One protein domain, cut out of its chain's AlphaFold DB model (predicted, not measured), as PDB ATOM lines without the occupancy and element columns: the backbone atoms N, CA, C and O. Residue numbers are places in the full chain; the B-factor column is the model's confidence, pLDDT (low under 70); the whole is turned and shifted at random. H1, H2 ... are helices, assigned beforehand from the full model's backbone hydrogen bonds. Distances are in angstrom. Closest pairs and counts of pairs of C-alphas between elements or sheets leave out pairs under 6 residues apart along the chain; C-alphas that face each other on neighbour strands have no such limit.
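This is residues 471 to 567 of the 657 residues of an uncharacterized protein of Acinetobacter baumannii (UniProt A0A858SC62). Picture one long helix, H3, through the middle of a small all-helix body, with H1 crossing it on one side at about a right angle and H2 and H4 crossing it on the other side. The long link of residues 538 to 554, which has no named element, loops away at one end of the body and reaches farthest at Ser 544. The printed part has 97 residues with four named helices, in the order H1, H2, H3, H4, and no named strand; its class is all helix. The whole is compact, with a radius of gyration of the C-alphas of 13.0 A, and its C-alphas span 41 by 30 by 22 A.

Begin at Gly 471 and go on to C-alpha 476 at (-39.972, -24.967, -34.150), where H1 starts; it runs through residues 476 to 490, 20.5 A from first to last C-alpha. After seven residues look for H2, residues 498 to 509, 15.8 A long. Eight residues later, find C-alpha 518 at (-17.875, -23.527, -42.117); from there H3 runs 28.9 A, through residues 518 to 537, the longest helix. Past the long link comes H4, residues 555 to 566, 16.1 A long, which ends at C-alpha 566 at (-32.578, -22.500, -46.154).

Start from H3, the hub, which touches the three other helices. Look at Gly 485 and Tyr 533, whose C-alphas are the closest of H1 and H3 at 4.2 A; the two helices touch, about perpendicular at 87 degrees, and H3 does so with residues 526 to 534 alone. H4 touches H3 at a steep tilt of 50 degrees, opposite ways, and their closest C-alphas are those of Tyr 531 and Ala 561, 5.1 A apart. H2 touches residues 520 to 528 of H3 alone, at a steep tilt of 65 degrees, opposite ways, with the C-alphas of Thr 505 and Leu 524 the closest at 6.4 A. The helix packing is mostly crossed, with no touching pair at a shallow tilt. H2 and H4 are close but not clearly touching, the C-alphas of Thr 505 and Ile 562 being the closest at 7.5 A. H1 and H4 are likewise close but not clearly touching, with the C-alphas of Ile 478 and Asn 564 the closest at 6.2 A, while H1 and H2 are apart. In H1, H2, H3 and H4 every O i to N i+4 pair is within hydrogen-bond range.

The two C-alphas farthest apart are those of Gly 511 and Ser 544, at 41.4 A. The printed part has no cut. The links from H1 to H2 and from H2 to H3 are short, and the link from H3 to H4, 17 residues, is long. Watch the B-factor column at residues 539 to 551, where the model's pLDDT is under 70; the mean of the printed part is 87.6.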
ATOM      1  N   GLY A 471     -35.282 -22.543 -33.864       94.69
ATOM      2  CA  GLY A 471     -36.133 -22.549 -32.670       94.69
ATOM      3  C   GLY A 471     -36.192 -21.175 -31.999       94.69
ATOM      4  O   GLY A 471     -37.270 -20.661 -31.705       94.69
ATOM      5  N   ARG A 472     -35.052 -20.473 -31.888       92.12
ATOM      6  CA  ARG A 472     -35.015 -19.098 -31.356       92.12
ATOM      7  C   ARG A 472     -35.808 -18.090 -32.201       92.12
ATOM      8  O   ARG A 472     -36.254 -17.076 -31.651       92.12
ATOM      9  N   ARG A 473     -35.990 -18.367 -33.499       89.50
ATOM     10  CA  ARG A 473     -36.831 -17.622 -34.460       89.50
ATOM     11  C   ARG A 473     -38.299 -18.086 -34.489       89.50
ATOM     12  O   ARG A 473     -39.067 -17.533 -35.268       89.50
ATOM     13  N   GLY A 474     -38.687 -19.076 -33.682       91.81
ATOM     14  CA  GLY A 474     -40.037 -19.653 -33.654       91.81
ATOM     15  C   GLY A 474     -40.317 -20.699 -34.740       91.81
ATOM     16  O   GLY A 474     -41.439 -21.182 -34.843       91.81
ATOM     17  N   LEU A 475     -39.316 -21.090 -35.536       94.00
ATOM     18  CA  LEU A 475     -39.434 -22.087 -36.612       94.00
ATOM     19  C   LEU A 475     -39.305 -23.514 -36.047       94.00
ATOM     20  O   LEU A 475     -38.486 -24.319 -36.498       94.00
ATOM     21  N   ASN A 476     -40.099 -23.793 -35.011       94.69
ATOM     22  CA  ASN A 476     -39.972 -24.967 -34.150       94.69
ATOM     23  C   ASN A 476     -40.200 -26.285 -34.894       94.69
ATOM     24  O   ASN A 476     -39.512 -27.256 -34.592       94.69
ATOM     25  N   ASP A 477     -41.086 -26.318 -35.892       94.44
ATOM     26  CA  ASP A 477     -41.319 -27.522 -36.699       94.44
ATOM     27  C   ASP A 477     -40.047 -27.928 -37.451       94.44
ATOM     28  O   ASP A 477     -39.562 -29.047 -37.311       94.44
ATOM     29  N   ILE A 478     -39.454 -26.994 -38.198       95.81
ATOM     30  CA  ILE A 478     -38.229 -27.217 -38.980       95.81
ATOM     31  C   ILE A 478     -37.063 -27.575 -38.051       95.81
ATOM     32  O   ILE A 478     -36.323 -28.526 -38.308       95.81
ATOM     33  N   ALA A 479     -36.922 -26.849 -36.941       97.38
ATOM     34  CA  ALA A 479     -35.887 -27.108 -35.950       97.38
ATOM     35  C   ALA A 479     -36.045 -28.492 -35.290       97.38
ATOM     36  O   ALA A 479     -35.066 -29.221 -35.141       97.38
ATOM     37  N   GLY A 480     -37.275 -28.890 -34.955       97.62
ATOM     38  CA  GLY A 480     -37.598 -30.191 -34.371       97.62
ATOM     39  C   GLY A 480     -37.368 -31.347 -35.342       97.62
ATOM     40  O   GLY A 480     -36.870 -32.395 -34.931       97.62
ATOM     41  N   GLN A 481     -37.636 -31.148 -36.636       97.31
ATOM     42  CA  GLN A 481     -37.275 -32.100 -37.693       97.31
ATOM     43  C   GLN A 481     -35.754 -32.290 -37.781       97.31
ATOM     44  O   GLN A 481     -35.295 -33.426 -37.848       97.31
ATOM     45  N   ILE A 482     -34.970 -31.205 -37.726       98.25
ATOM     46  CA  ILE A 482     -33.498 -31.272 -37.737       98.25
ATOM     47  C   ILE A 482     -32.978 -32.004 -36.490       98.25
ATOM     48  O   ILE A 482     -32.195 -32.940 -36.624       98.25
ATOM     49  N   VAL A 483     -33.446 -31.660 -35.283       97.81
ATOM     50  CA  VAL A 483     -33.014 -32.340 -34.041       97.81
ATOM     51  C   VAL A 483     -33.402 -33.822 -34.040       97.81
ATOM     52  O   VAL A 483     -32.588 -34.663 -33.670       97.81
ATOM     53  N   THR A 484     -34.614 -34.163 -34.490       96.44
ATOM     54  CA  THR A 484     -35.064 -35.563 -34.595       96.44
ATOM     55  C   THR A 484     -34.251 -36.330 -35.638       96.44
ATOM     56  O   THR A 484     -33.853 -37.464 -35.402       96.44
ATOM     57  N   GLY A 485     -33.979 -35.717 -36.788       94.94
ATOM     58  CA  GLY A 485     -33.205 -36.326 -37.863       94.94
ATOM     59  C   GLY A 485     -31.736 -36.551 -37.511       94.94
ATOM     60  O   GLY A 485     -31.190 -37.600 -37.838       94.94
ATOM     61  N   GLN A 486     -31.112 -35.621 -36.782       96.31
ATOM     62  CA  GLN A 486     -29.761 -35.817 -36.255       96.31
ATOM     63  C   GLN A 486     -29.739 -36.918 -35.184       96.31
ATOM     64  O   GLN A 486     -28.879 -37.786 -35.244       96.31
ATOM     65  N   ASP A 487     -30.732 -36.983 -34.288       92.81
ATOM     66  CA  ASP A 487     -30.862 -38.070 -33.302       92.81
ATOM     67  C   ASP A 487     -31.015 -39.461 -33.965       92.81
ATOM     68  O   ASP A 487     -30.479 -40.447 -33.458       92.81
ATOM     69  N   LEU A 488     -31.663 -39.548 -35.136       91.00
ATOM     70  CA  LEU A 488     -31.728 -40.771 -35.953       91.00
ATOM     71  C   LEU A 488     -30.385 -41.139 -36.616       91.00
ATOM     72  O   LEU A 488     -30.086 -42.327 -36.756       91.00
ATOM     73  N   LEU A 489     -29.582 -40.151 -37.028       91.56
ATOM     74  CA  LEU A 489     -28.244 -40.355 -37.606       91.56
ATOM     75  C   LEU A 489     -27.224 -40.766 -36.533       91.56
ATOM     76  O   LEU A 489     -26.476 -41.727 -36.726       91.56
ATOM     77  N   ASP A 490     -27.245 -40.086 -35.383       91.12
ATOM     78  CA  ASP A 490     -26.389 -40.342 -34.217       91.12
ATOM     79  C   ASP A 490     -26.621 -41.758 -33.660       91.12
ATOM     80  O   ASP A 490     -25.680 -42.436 -33.257       91.12
ATOM     81  N   LYS A 491     -27.872 -42.243 -33.699       88.69
ATOM     82  CA  LYS A 491     -28.261 -43.618 -33.326       88.69
ATOM     83  C   LYS A 491     -28.120 -44.637 -34.467       88.69
ATOM     84  O   LYS A 491     -28.481 -45.797 -34.293       88.69
ATOM     85  N   HIS A 492     -27.630 -44.211 -35.634       87.38
ATOM     86  CA  HIS A 492     -27.446 -45.015 -36.854       87.38
ATOM     87  C   HIS A 492     -28.716 -45.711 -37.385       87.38
ATOM     88  O   HIS A 492     -28.628 -46.680 -38.144       87.38
ATOM     89  N   LEU A 493     -29.892 -45.191 -37.018       84.06
ATOM     90  CA  LEU A 493     -31.201 -45.670 -37.465       84.06
ATOM     91  C   LEU A 493     -31.466 -45.258 -38.920       84.06
ATOM     92  O   LEU A 493     -32.020 -46.032 -39.695       84.06
ATOM     93  N   VAL A 494     -30.993 -44.071 -39.319       83.31
ATOM     94  CA  VAL A 494     -30.971 -43.619 -40.719       83.31
ATOM     95  C   VAL A 494     -29.535 -43.620 -41.249       83.31
ATOM     96  O   VAL A 494     -28.600 -43.264 -40.533       83.31
ATOM     97  N   LYS A 495     -29.359 -43.965 -42.531       82.94
ATOM     98  CA  LYS A 495     -28.131 -43.726 -43.301       82.94
ATOM     99  C   LYS A 495     -28.476 -42.927 -44.561       82.94
ATOM    100  O   LYS A 495     -29.590 -43.007 -45.073       82.94
ATOM    101  N   VAL A 496     -27.523 -42.124 -45.023       85.12
ATOM    102  CA  VAL A 496     -27.645 -41.218 -46.176       85.12
ATOM    103  C   VAL A 496     -26.349 -41.318 -46.979       85.12
ATOM    104  O   VAL A 496     -25.285 -41.490 -46.384       85.12
ATOM    105  N   ASP A 497     -26.421 -41.233 -48.309       86.94
ATOM    106  CA  ASP A 497     -25.224 -41.099 -49.145       86.94
ATOM    107  C   ASP A 497     -24.651 -39.681 -49.002       86.94
ATOM    108  O   ASP A 497     -25.154 -38.718 -49.586       86.94
ATOM    109  N   ASP A 498     -23.596 -39.556 -48.201       88.44
ATOM    110  CA  ASP A 498     -22.950 -38.276 -47.914       88.44
ATOM    111  C   ASP A 498     -22.276 -37.648 -49.140       88.44
ATOM    112  O   ASP A 498     -22.196 -36.423 -49.219       88.44
ATOM    113  N   ASN A 499     -21.834 -38.440 -50.123       90.50
ATOM    114  CA  ASN A 499     -21.211 -37.913 -51.339       90.50
ATOM    115  C   ASN A 499     -22.270 -37.326 -52.276       90.50
ATOM    116  O   ASN A 499     -22.139 -36.185 -52.731       90.50
ATOM    117  N   ALA A 500     -23.346 -38.074 -52.522       89.69
ATOM    118  CA  ALA A 500     -24.461 -37.622 -53.345       89.69
ATOM    119  C   ALA A 500     -25.185 -36.424 -52.705       89.69
ATOM    120  O   ALA A 500     -25.476 -35.442 -53.394       89.69
ATOM    121  N   LEU A 501     -25.397 -36.442 -51.383       92.38
ATOM    122  CA  LEU A 501     -26.000 -35.319 -50.661       92.38
ATOM    123  C   LEU A 501     -25.100 -34.075 -50.684       92.38
ATOM    124  O   LEU A 501     -25.594 -32.968 -50.909       92.38
ATOM    125  N   ARG A 502     -23.780 -34.230 -50.493       95.00
ATOM    126  CA  ARG A 502     -22.811 -33.122 -50.577       95.00
ATOM    127  C   ARG A 502     -22.802 -32.490 -51.967       95.00
ATOM    128  O   ARG A 502     -22.794 -31.263 -52.058       95.00
ATOM    129  N   LEU A 503     -22.870 -33.299 -53.026       94.00
ATOM    130  CA  LEU A 503     -22.952 -32.826 -54.409       94.00
ATOM    131  C   LEU A 503     -24.253 -32.051 -54.678       94.00
ATOM    132  O   LEU A 503     -24.197 -30.919 -55.155       94.00
ATOM    133  N   GLN A 504     -25.417 -32.606 -54.327       94.69
ATOM    134  CA  GLN A 504     -26.700 -31.911 -54.518       94.69
ATOM    135  C   GLN A 504     -26.788 -30.622 -53.680       94.69
ATOM    136  O   GLN A 504     -27.228 -29.586 -54.180       94.69
ATOM    137  N   THR A 505     -26.286 -30.639 -52.441       96.25
ATOM    138  CA  THR A 505     -26.224 -29.452 -51.569       96.25
ATOM    139  C   THR A 505     -25.305 -28.370 -52.147       96.25
ATOM    140  O   THR A 505     -25.668 -27.193 -52.136       96.25
ATOM    141  N   ALA A 506     -24.149 -28.742 -52.712       96.31
ATOM    142  CA  ALA A 506     -23.246 -27.814 -53.400       96.31
ATOM    143  C   ALA A 506     -23.886 -27.195 -54.652       96.31
ATOM    144  O   ALA A 506     -23.811 -25.980 -54.839       96.31
ATOM    145  N   ASN A 507     -24.579 -28.001 -55.460       95.50
ATOM    146  CA  ASN A 507     -25.306 -27.523 -56.638       95.50
ATOM    147  C   ASN A 507     -26.449 -26.565 -56.254       95.50
ATOM    148  O   ASN A 507     -26.663 -25.550 -56.919       95.50
ATOM    149  N   TYR A 508     -27.161 -26.834 -55.153       95.81
ATOM    150  CA  TYR A 508     -28.215 -25.940 -54.670       95.81
ATOM    151  C   TYR A 508     -27.658 -24.615 -54.133       95.81
ATOM    152  O   TYR A 508     -28.163 -23.550 -54.500       95.81
ATOM    153  N   LEU A 509     -26.634 -24.666 -53.274       95.06
ATOM    154  CA  LEU A 509     -26.052 -23.501 -52.593       95.06
ATOM    155  C   LEU A 509     -25.061 -22.700 -53.452       95.06
ATOM    156  O   LEU A 509     -24.523 -21.700 -52.972       95.06
ATOM    157  N   TYR A 510     -24.840 -23.083 -54.713       93.06
ATOM    158  CA  TYR A 510     -24.013 -22.326 -55.649       93.06
ATOM    159  C   TYR A 510     -24.432 -20.844 -55.706       93.06
ATOM    160  O   TYR A 510     -25.608 -20.511 -55.877       93.06
ATOM    161  N   GLY A 511     -23.452 -19.951 -55.545       88.06
ATOM    162  CA  GLY A 511     -23.650 -18.501 -55.450       88.06
ATOM    163  C   GLY A 511     -23.967 -17.976 -54.041       88.06
ATOM    164  O   GLY A 511     -23.804 -16.781 -53.817       88.06
ATOM    165  N   VAL A 512     -24.353 -18.844 -53.097       90.75
ATOM    166  CA  VAL A 512     -24.530 -18.515 -51.667       90.75
ATOM    167  C   VAL A 512     -23.260 -18.867 -50.892       90.75
ATOM    168  O   VAL A 512     -22.668 -18.017 -50.232       90.75
ATOM    169  N   THR A 513     -22.817 -20.124 -50.984       92.69
ATOM    170  CA  THR A 513     -21.610 -20.621 -50.307       92.69
ATOM    171  C   THR A 513     -21.032 -21.852 -51.020       92.69
ATOM    172  O   THR A 513     -21.537 -22.265 -52.061       92.69
ATOM    173  N   THR A 514     -19.918 -22.396 -50.528       93.69
ATOM    174  CA  THR A 514     -19.097 -23.397 -51.232       93.69
ATOM    175  C   THR A 514     -18.543 -24.464 -50.277       93.69
ATOM    176  O   THR A 514     -18.169 -24.101 -49.160       93.69
ATOM    177  N   PRO A 515     -18.399 -25.732 -50.716       93.81
ATOM    178  CA  PRO A 515     -17.777 -26.804 -49.933       93.81
ATOM    179  C   PRO A 515     -16.460 -26.409 -49.256       93.81
ATOM    180  O   PRO A 515     -15.648 -25.695 -49.842       93.81
ATOM    181  N   GLY A 516     -16.250 -26.879 -48.024       89.19
ATOM    182  CA  GLY A 516     -15.079 -26.558 -47.205       89.19
ATOM    183  C   GLY A 516     -15.188 -25.252 -46.409       89.19
ATOM    184  O   GLY A 516     -14.327 -24.990 -45.572       89.19
ATOM    185  N   LYS A 517     -16.233 -24.435 -46.614       92.75
ATOM    186  CA  LYS A 517     -16.514 -23.282 -45.743       92.75
ATOM    187  C   LYS A 517     -17.374 -23.686 -44.533       92.75
ATOM    188  O   LYS A 517     -18.324 -24.448 -44.716       92.75
ATOM    189  N   PRO A 518     -17.136 -23.136 -43.324       89.75
ATOM    190  CA  PRO A 518     -17.875 -23.527 -42.117       89.75
ATOM    191  C   PRO A 518     -19.396 -23.343 -42.189       89.75
ATOM    192  O   PRO A 518     -20.133 -24.068 -41.533       89.75
ATOM    193  N   ASP A 519     -19.886 -22.373 -42.963       89.00
ATOM    194  CA  ASP A 519     -21.315 -22.153 -43.190       89.00
ATOM    195  C   ASP A 519     -21.920 -23.175 -44.165       89.00
ATOM    196  O   ASP A 519     -23.036 -23.634 -43.927       89.00
ATOM    197  N   PHE A 520     -21.183 -23.603 -45.198       95.00
ATOM    198  CA  PHE A 520     -21.615 -24.699 -46.070       95.00
ATOM    199  C   PHE A 520     -21.765 -26.010 -45.294       95.00
ATOM    200  O   PHE A 520     -22.786 -26.676 -45.442       95.00
ATOM    201  N   GLU A 521     -20.784 -26.373 -44.458       94.69
ATOM    202  CA  GLU A 521     -20.843 -27.633 -43.702       94.69
ATOM    203  C   GLU A 521     -22.042 -27.646 -42.734       94.69
ATOM    204  O   GLU A 521     -22.790 -28.619 -42.703       94.69
ATOM    205  N   ILE A 522     -22.331 -26.521 -42.061       93.69
ATOM    206  CA  ILE A 522     -23.530 -26.374 -41.212       93.69
ATOM    207  C   ILE A 522     -24.822 -26.577 -42.014       93.69
ATOM    208  O   ILE A 522     -25.747 -27.230 -41.520       93.69
ATOM    209  N   TYR A 523     -24.919 -26.033 -43.233       96.06
ATOM    210  CA  TYR A 523     -26.078 -26.289 -44.088       96.06
ATOM    211  C   TYR A 523     -26.144 -27.759 -44.514       96.06
ATOM    212  O   TYR A 523     -27.212 -28.348 -44.402       96.06
ATOM    213  N   LEU A 524     -25.033 -28.376 -44.928       97.06
ATOM    214  CA  LEU A 524     -24.984 -29.789 -45.318       97.06
ATOM    215  C   LEU A 524     -25.433 -30.722 -44.185       97.06
ATOM    216  O   LEU A 524     -26.275 -31.587 -44.408       97.06
ATOM    217  N   GLU A 525     -24.923 -30.530 -42.970       96.94
ATOM    218  CA  GLU A 525     -25.310 -31.316 -41.793       96.94
ATOM    219  C   GLU A 525     -26.793 -31.115 -41.452       96.94
ATOM    220  O   GLU A 525     -27.519 -32.079 -41.207       96.94
ATOM    221  N   SER A 526     -27.282 -29.872 -41.523       97.75
ATOM    222  CA  SER A 526     -28.700 -29.554 -41.306       97.75
ATOM    223  C   SER A 526     -29.613 -30.191 -42.357       97.75
ATOM    224  O   SER A 526     -30.701 -30.665 -42.023       97.75
ATOM    225  N   VAL A 527     -29.179 -30.227 -43.623       97.88
ATOM    226  CA  VAL A 527     -29.886 -30.884 -44.734       97.88
ATOM    227  C   VAL A 527     -29.877 -32.391 -44.541       97.88
ATOM    228  O   VAL A 527     -30.937 -32.998 -44.629       97.88
ATOM    229  N   LYS A 528     -28.728 -32.988 -44.200       96.38
ATOM    230  CA  LYS A 528     -28.596 -34.420 -43.893       96.38
ATOM    231  C   LYS A 528     -29.551 -34.833 -42.776       96.38
ATOM    232  O   LYS A 528     -30.259 -35.827 -42.917       96.38
ATOM    233  N   ALA A 529     -29.628 -34.035 -41.712       97.12
ATOM    234  CA  ALA A 529     -30.553 -34.243 -40.609       97.12
ATOM    235  C   ALA A 529     -32.027 -34.089 -41.036       97.12
ATOM    236  O   ALA A 529     -32.813 -35.017 -40.845       97.12
ATOM    237  N   ASN A 530     -32.430 -32.977 -41.665       97.44
ATOM    238  CA  ASN A 530     -33.828 -32.798 -42.087       97.44
ATOM    239  C   ASN A 530     -34.261 -33.869 -43.114       97.44
ATOM    240  O   ASN A 530     -35.350 -34.429 -42.998       97.44
ATOM    241  N   TYR A 531     -33.377 -34.231 -44.048       94.81
ATOM    242  CA  TYR A 531     -33.567 -35.329 -44.997       94.81
ATOM    243  C   TYR A 531     -33.729 -36.678 -44.288       94.81
ATOM    244  O   TYR A 531     -34.663 -37.410 -44.597       94.81
ATOM    245  N   ALA A 532     -32.899 -36.991 -43.287       92.62
ATOM    246  CA  ALA A 532     -33.021 -38.224 -42.510       92.62
ATOM    247  C   ALA A 532     -34.378 -38.339 -41.790       92.62
ATOM    248  O   ALA A 532     -35.012 -39.397 -41.830       92.62
ATOM    249  N   TYR A 533     -34.872 -37.240 -41.207       94.06
ATOM    250  CA  TYR A 533     -36.231 -37.173 -40.661       94.06
ATOM    251  C   TYR A 533     -37.303 -37.401 -41.743       94.06
ATOM    252  O   TYR A 533     -38.236 -38.180 -41.538       94.06
ATOM    253  N   LEU A 534     -37.179 -36.734 -42.896       93.00
ATOM    254  CA  LEU A 534     -38.149 -36.825 -43.989       93.00
ATOM    255  C   LEU A 534     -38.201 -38.231 -44.607       93.00
ATOM    256  O   LEU A 534     -39.294 -38.738 -44.847       93.00
ATOM    257  N   VAL A 535     -37.053 -38.893 -44.784       88.62
ATOM    258  CA  VAL A 535     -36.965 -40.296 -45.217       88.62
ATOM    259  C   VAL A 535     -37.662 -41.209 -44.208       88.62
ATOM    260  O   VAL A 535     -38.554 -41.961 -44.599       88.62
ATOM    261  N   GLN A 536     -37.368 -41.082 -42.910       87.31
ATOM    262  CA  GLN A 536     -38.027 -41.867 -41.857       87.31
ATOM    263  C   GLN A 536     -39.553 -41.649 -41.786       87.31
ATOM    264  O   GLN A 536     -40.287 -42.562 -41.408       87.31
ATOM    265  N   LYS A 537     -40.044 -40.458 -42.153       87.12
ATOM    266  CA  LYS A 537     -41.478 -40.128 -42.234       87.12
ATOM    267  C   LYS A 537     -42.152 -40.519 -43.550       87.12
ATOM    268  O   LYS A 537     -43.372 -40.451 -43.620       87.12
ATOM    269  N   SER A 538     -41.384 -40.910 -44.565       81.06
ATOM    270  CA  SER A 538     -41.876 -41.255 -45.908       81.06
ATOM    271  C   SER A 538     -42.202 -42.740 -46.112       81.06
ATOM    272  O   SER A 538     -42.503 -43.134 -47.231       81.06
ATOM    273  N   GLU A 539     -42.083 -43.567 -45.067       65.56
ATOM    274  CA  GLU A 539     -42.306 -45.030 -45.087       65.56
ATOM    275  C   GLU A 539     -41.374 -45.841 -46.019       65.56
ATOM    276  O   GLU A 539     -41.456 -47.064 -46.052       65.56
ATOM    277  N   LYS A 540     -40.412 -45.202 -46.708       65.06
ATOM    278  CA  LYS A 540     -39.468 -45.804 -47.683       65.06
ATOM    279  C   LYS A 540     -38.414 -46.771 -47.085       65.06
ATOM    280  O   LYS A 540     -37.310 -46.876 -47.618       65.06
ATOM    281  N   VAL A 541     -38.673 -47.398 -45.934       56.66
ATOM    282  CA  VAL A 541     -37.635 -47.923 -45.024       56.66
ATOM    283  C   VAL A 541     -38.076 -49.196 -44.279       56.66
ATOM    284  O   VAL A 541     -39.211 -49.271 -43.830       56.66
ATOM    285  N   ALA A 542     -37.244 -50.227 -44.084       55.47
ATOM    286  CA  ALA A 542     -35.780 -50.331 -44.209       55.47
ATOM    287  C   ALA A 542     -35.329 -51.712 -44.762       55.47
ATOM    288  O   ALA A 542     -36.160 -52.516 -45.182       55.47
ATOM    289  N   ASP A 543     -34.019 -52.006 -44.760       53.75
ATOM    290  CA  ASP A 543     -33.512 -53.367 -45.013       53.75
ATOM    291  C   ASP A 543     -33.796 -54.340 -43.843       53.75
ATOM    292  O   ASP A 543     -34.299 -53.954 -42.785       53.75
ATOM    293  N   SER A 544     -33.444 -55.622 -44.003       48.19
ATOM    294  CA  SER A 544     -33.680 -56.672 -42.993       48.19
ATOM    295  C   SER A 544     -32.883 -56.524 -41.685       48.19
ATOM    296  O   SER A 544     -33.030 -57.349 -40.786       48.19
ATOM    297  N   LYS A 545     -32.056 -55.479 -41.549       54.91
ATOM    298  CA  LYS A 545     -31.364 -55.082 -40.313       54.91
ATOM    299  C   LYS A 545     -31.893 -53.756 -39.751       54.91
ATOM    300  O   LYS A 545     -31.252 -53.167 -38.883       54.91
ATOM    301  N   GLY A 546     -33.014 -53.252 -40.272       52.12
ATOM    302  CA  GLY A 546     -33.542 -51.930 -39.937       52.12
ATOM    303  C   GLY A 546     -32.700 -50.774 -40.489       52.12
ATOM    304  O   GLY A 546     -32.922 -49.633 -40.099       52.12
ATOM    305  N   SER A 547     -31.728 -51.032 -41.375       54.19
ATOM    306  CA  SER A 547     -30.867 -49.993 -41.945       54.19
ATOM    307  C   SER A 547     -31.479 -49.364 -43.192       54.19
ATOM    308  O   SER A 547     -31.899 -50.032 -44.137       54.19
ATOM    309  N   ILE A 548     -31.477 -48.036 -43.213       54.44
ATOM    310  CA  ILE A 548     -32.023 -47.228 -44.305       54.44
ATOM    311  C   ILE A 548     -30.970 -47.098 -45.411       54.44
ATOM    312  O   ILE A 548     -30.139 -46.196 -45.397       54.44
ATOM    313  N   LEU A 549     -30.972 -48.035 -46.363       54.81
ATOM    314  CA  LEU A 549     -30.040 -48.051 -47.498       54.81
ATOM    315  C   LEU A 549     -30.541 -47.204 -48.675       54.81
ATOM    316  O   LEU A 549     -30.790 -47.719 -49.766       54.81
ATOM    317  N   ASN A 550     -30.652 -45.890 -48.473       56.38
ATOM    318  CA  ASN A 550     -30.993 -44.978 -49.561       56.38
ATOM    319  C   ASN A 550     -29.754 -44.713 -50.446       56.38
ATOM    320  O   ASN A 550     -29.024 -43.743 -50.245       56.38
ATOM    321  N   LYS A 551     -29.487 -45.636 -51.387       56.81
ATOM    322  CA  LYS A 551     -28.328 -45.642 -52.314       56.81
ATOM    323  C   LYS A 551     -28.319 -44.499 -53.341       56.81
ATOM    324  O   LYS A 551     -27.361 -44.362 -54.093       56.81
ATOM    325  N   THR A 552     -29.389 -43.723 -53.400       70.94
ATOM    326  CA  THR A 552     -29.552 -42.535 -54.239       70.94
ATOM    327  C   THR A 552     -30.288 -41.494 -53.414       70.94
ATOM    328  O   THR A 552     -31.142 -41.849 -52.603       70.94
ATOM    329  N   ILE A 553     -29.991 -40.210 -53.604       83.94
ATOM    330  CA  ILE A 553     -30.764 -39.162 -52.938       83.94
ATOM    331  C   ILE A 553     -32.085 -38.961 -53.684       83.94
ATOM    332  O   ILE A 553     -32.102 -38.751 -54.894       83.94
ATOM    333  N   ASP A 554     -33.182 -39.051 -52.939       88.38
ATOM    334  CA  ASP A 554     -34.547 -38.854 -53.406       88.38
ATOM    335  C   ASP A 554     -34.805 -37.356 -53.606       88.38
ATOM    336  O   ASP A 554     -34.736 -36.578 -52.651       88.38
ATOM    337  N   GLU A 555     -35.046 -36.946 -54.851       89.44
ATOM    338  CA  GLU A 555     -35.022 -35.534 -55.240       89.44
ATOM    339  C   GLU A 555     -36.133 -34.706 -54.573       89.44
ATOM    340  O   GLU A 555     -35.870 -33.589 -54.129       89.44
ATOM    341  N   ASP A 556     -37.338 -35.256 -54.393       91.56
ATOM    342  CA  ASP A 556     -38.434 -34.568 -53.696       91.56
ATOM    343  C   ASP A 556     -38.136 -34.378 -52.203       91.56
ATOM    344  O   ASP A 556     -38.324 -33.287 -51.652       91.56
ATOM    345  N   LEU A 557     -37.639 -35.423 -51.527       92.19
ATOM    346  CA  LEU A 557     -37.267 -35.326 -50.114       92.19
ATOM    347  C   LEU A 557     -36.036 -34.429 -49.909       92.19
ATOM    348  O   LEU A 557     -35.986 -33.707 -48.912       92.19
ATOM    349  N   PHE A 558     -35.082 -34.404 -50.847       94.12
ATOM    350  CA  PHE A 558     -33.959 -33.461 -50.832       94.12
ATOM    351  C   PHE A 558     -34.424 -32.023 -51.046       94.12
ATOM    352  O   PHE A 558     -34.099 -31.162 -50.229       94.12
ATOM    353  N   ASN A 559     -35.226 -31.758 -52.082       95.31
ATOM    354  CA  ASN A 559     -35.763 -30.429 -52.371       95.31
ATOM    355  C   ASN A 559     -36.571 -29.891 -51.181       95.31
ATOM    356  O   ASN A 559     -36.428 -28.727 -50.802       95.31
ATOM    357  N   LYS A 560     -37.340 -30.752 -50.507       95.31
ATOM    358  CA  LYS A 560     -38.025 -30.406 -49.257       95.31
ATOM    359  C   LYS A 560     -37.048 -30.135 -48.103       95.31
ATOM    360  O   LYS A 560     -37.216 -29.134 -47.410       95.31
ATOM    361  N   ALA A 561     -36.009 -30.954 -47.923       96.62
ATOM    362  CA  ALA A 561     -34.999 -30.769 -46.876       96.62
ATOM    363  C   ALA A 561     -34.193 -29.467 -47.034       96.62
ATOM    364  O   ALA A 561     -34.037 -28.712 -46.072       96.62
ATOM    365  N   ILE A 562     -33.711 -29.167 -48.244       96.44
ATOM    366  CA  ILE A 562     -32.930 -27.955 -48.521       96.44
ATOM    367  C   ILE A 562     -33.794 -26.691 -48.431       96.44
ATOM    368  O   ILE A 562     -33.331 -25.683 -47.897       96.44
ATOM    369  N   LEU A 563     -35.065 -26.733 -48.856       95.19
ATOM    370  CA  LEU A 563     -36.002 -25.620 -48.671       95.19
ATOM    371  C   LEU A 563     -36.332 -25.388 -47.190       95.19
ATOM    372  O   LEU A 563     -36.272 -24.244 -46.743       95.19
ATOM    373  N   ASN A 564     -36.597 -26.454 -46.424       95.19
ATOM    374  CA  ASN A 564     -36.795 -26.392 -44.973       95.19
ATOM    375  C   ASN A 564     -35.604 -25.716 -44.269       95.19
ATOM    376  O   ASN A 564     -35.794 -24.829 -43.446       95.19
ATOM    377  N   VAL A 565     -34.375 -26.118 -44.606       95.62
ATOM    378  CA  VAL A 565     -33.141 -25.626 -43.970       95.62
ATOM    379  C   VAL A 565     -32.782 -24.189 -44.365       95.62
ATOM    380  O   VAL A 565     -32.223 -23.452 -43.551       95.62
ATOM    381  N   THR A 566     -33.061 -23.783 -45.606       93.88
ATOM    382  CA  THR A 566     -32.578 -22.500 -46.154       93.88
ATOM    383  C   THR A 566     -33.638 -21.400 -46.233       93.88
ATOM    384  O   THR A 566     -33.279 -20.227 -46.298       93.88
ATOM    385  N   GLY A 567     -34.933 -21.740 -46.246       91.75
ATOM    386  CA  GLY A 567     -36.022 -20.832 -46.648       91.75
ATOM    387  C   GLY A 567     -36.155 -20.655 -48.168       91.75
ATOM    388  O   GLY A 567     -37.059 -19.962 -48.646       91.75
TER     389      GLY A 567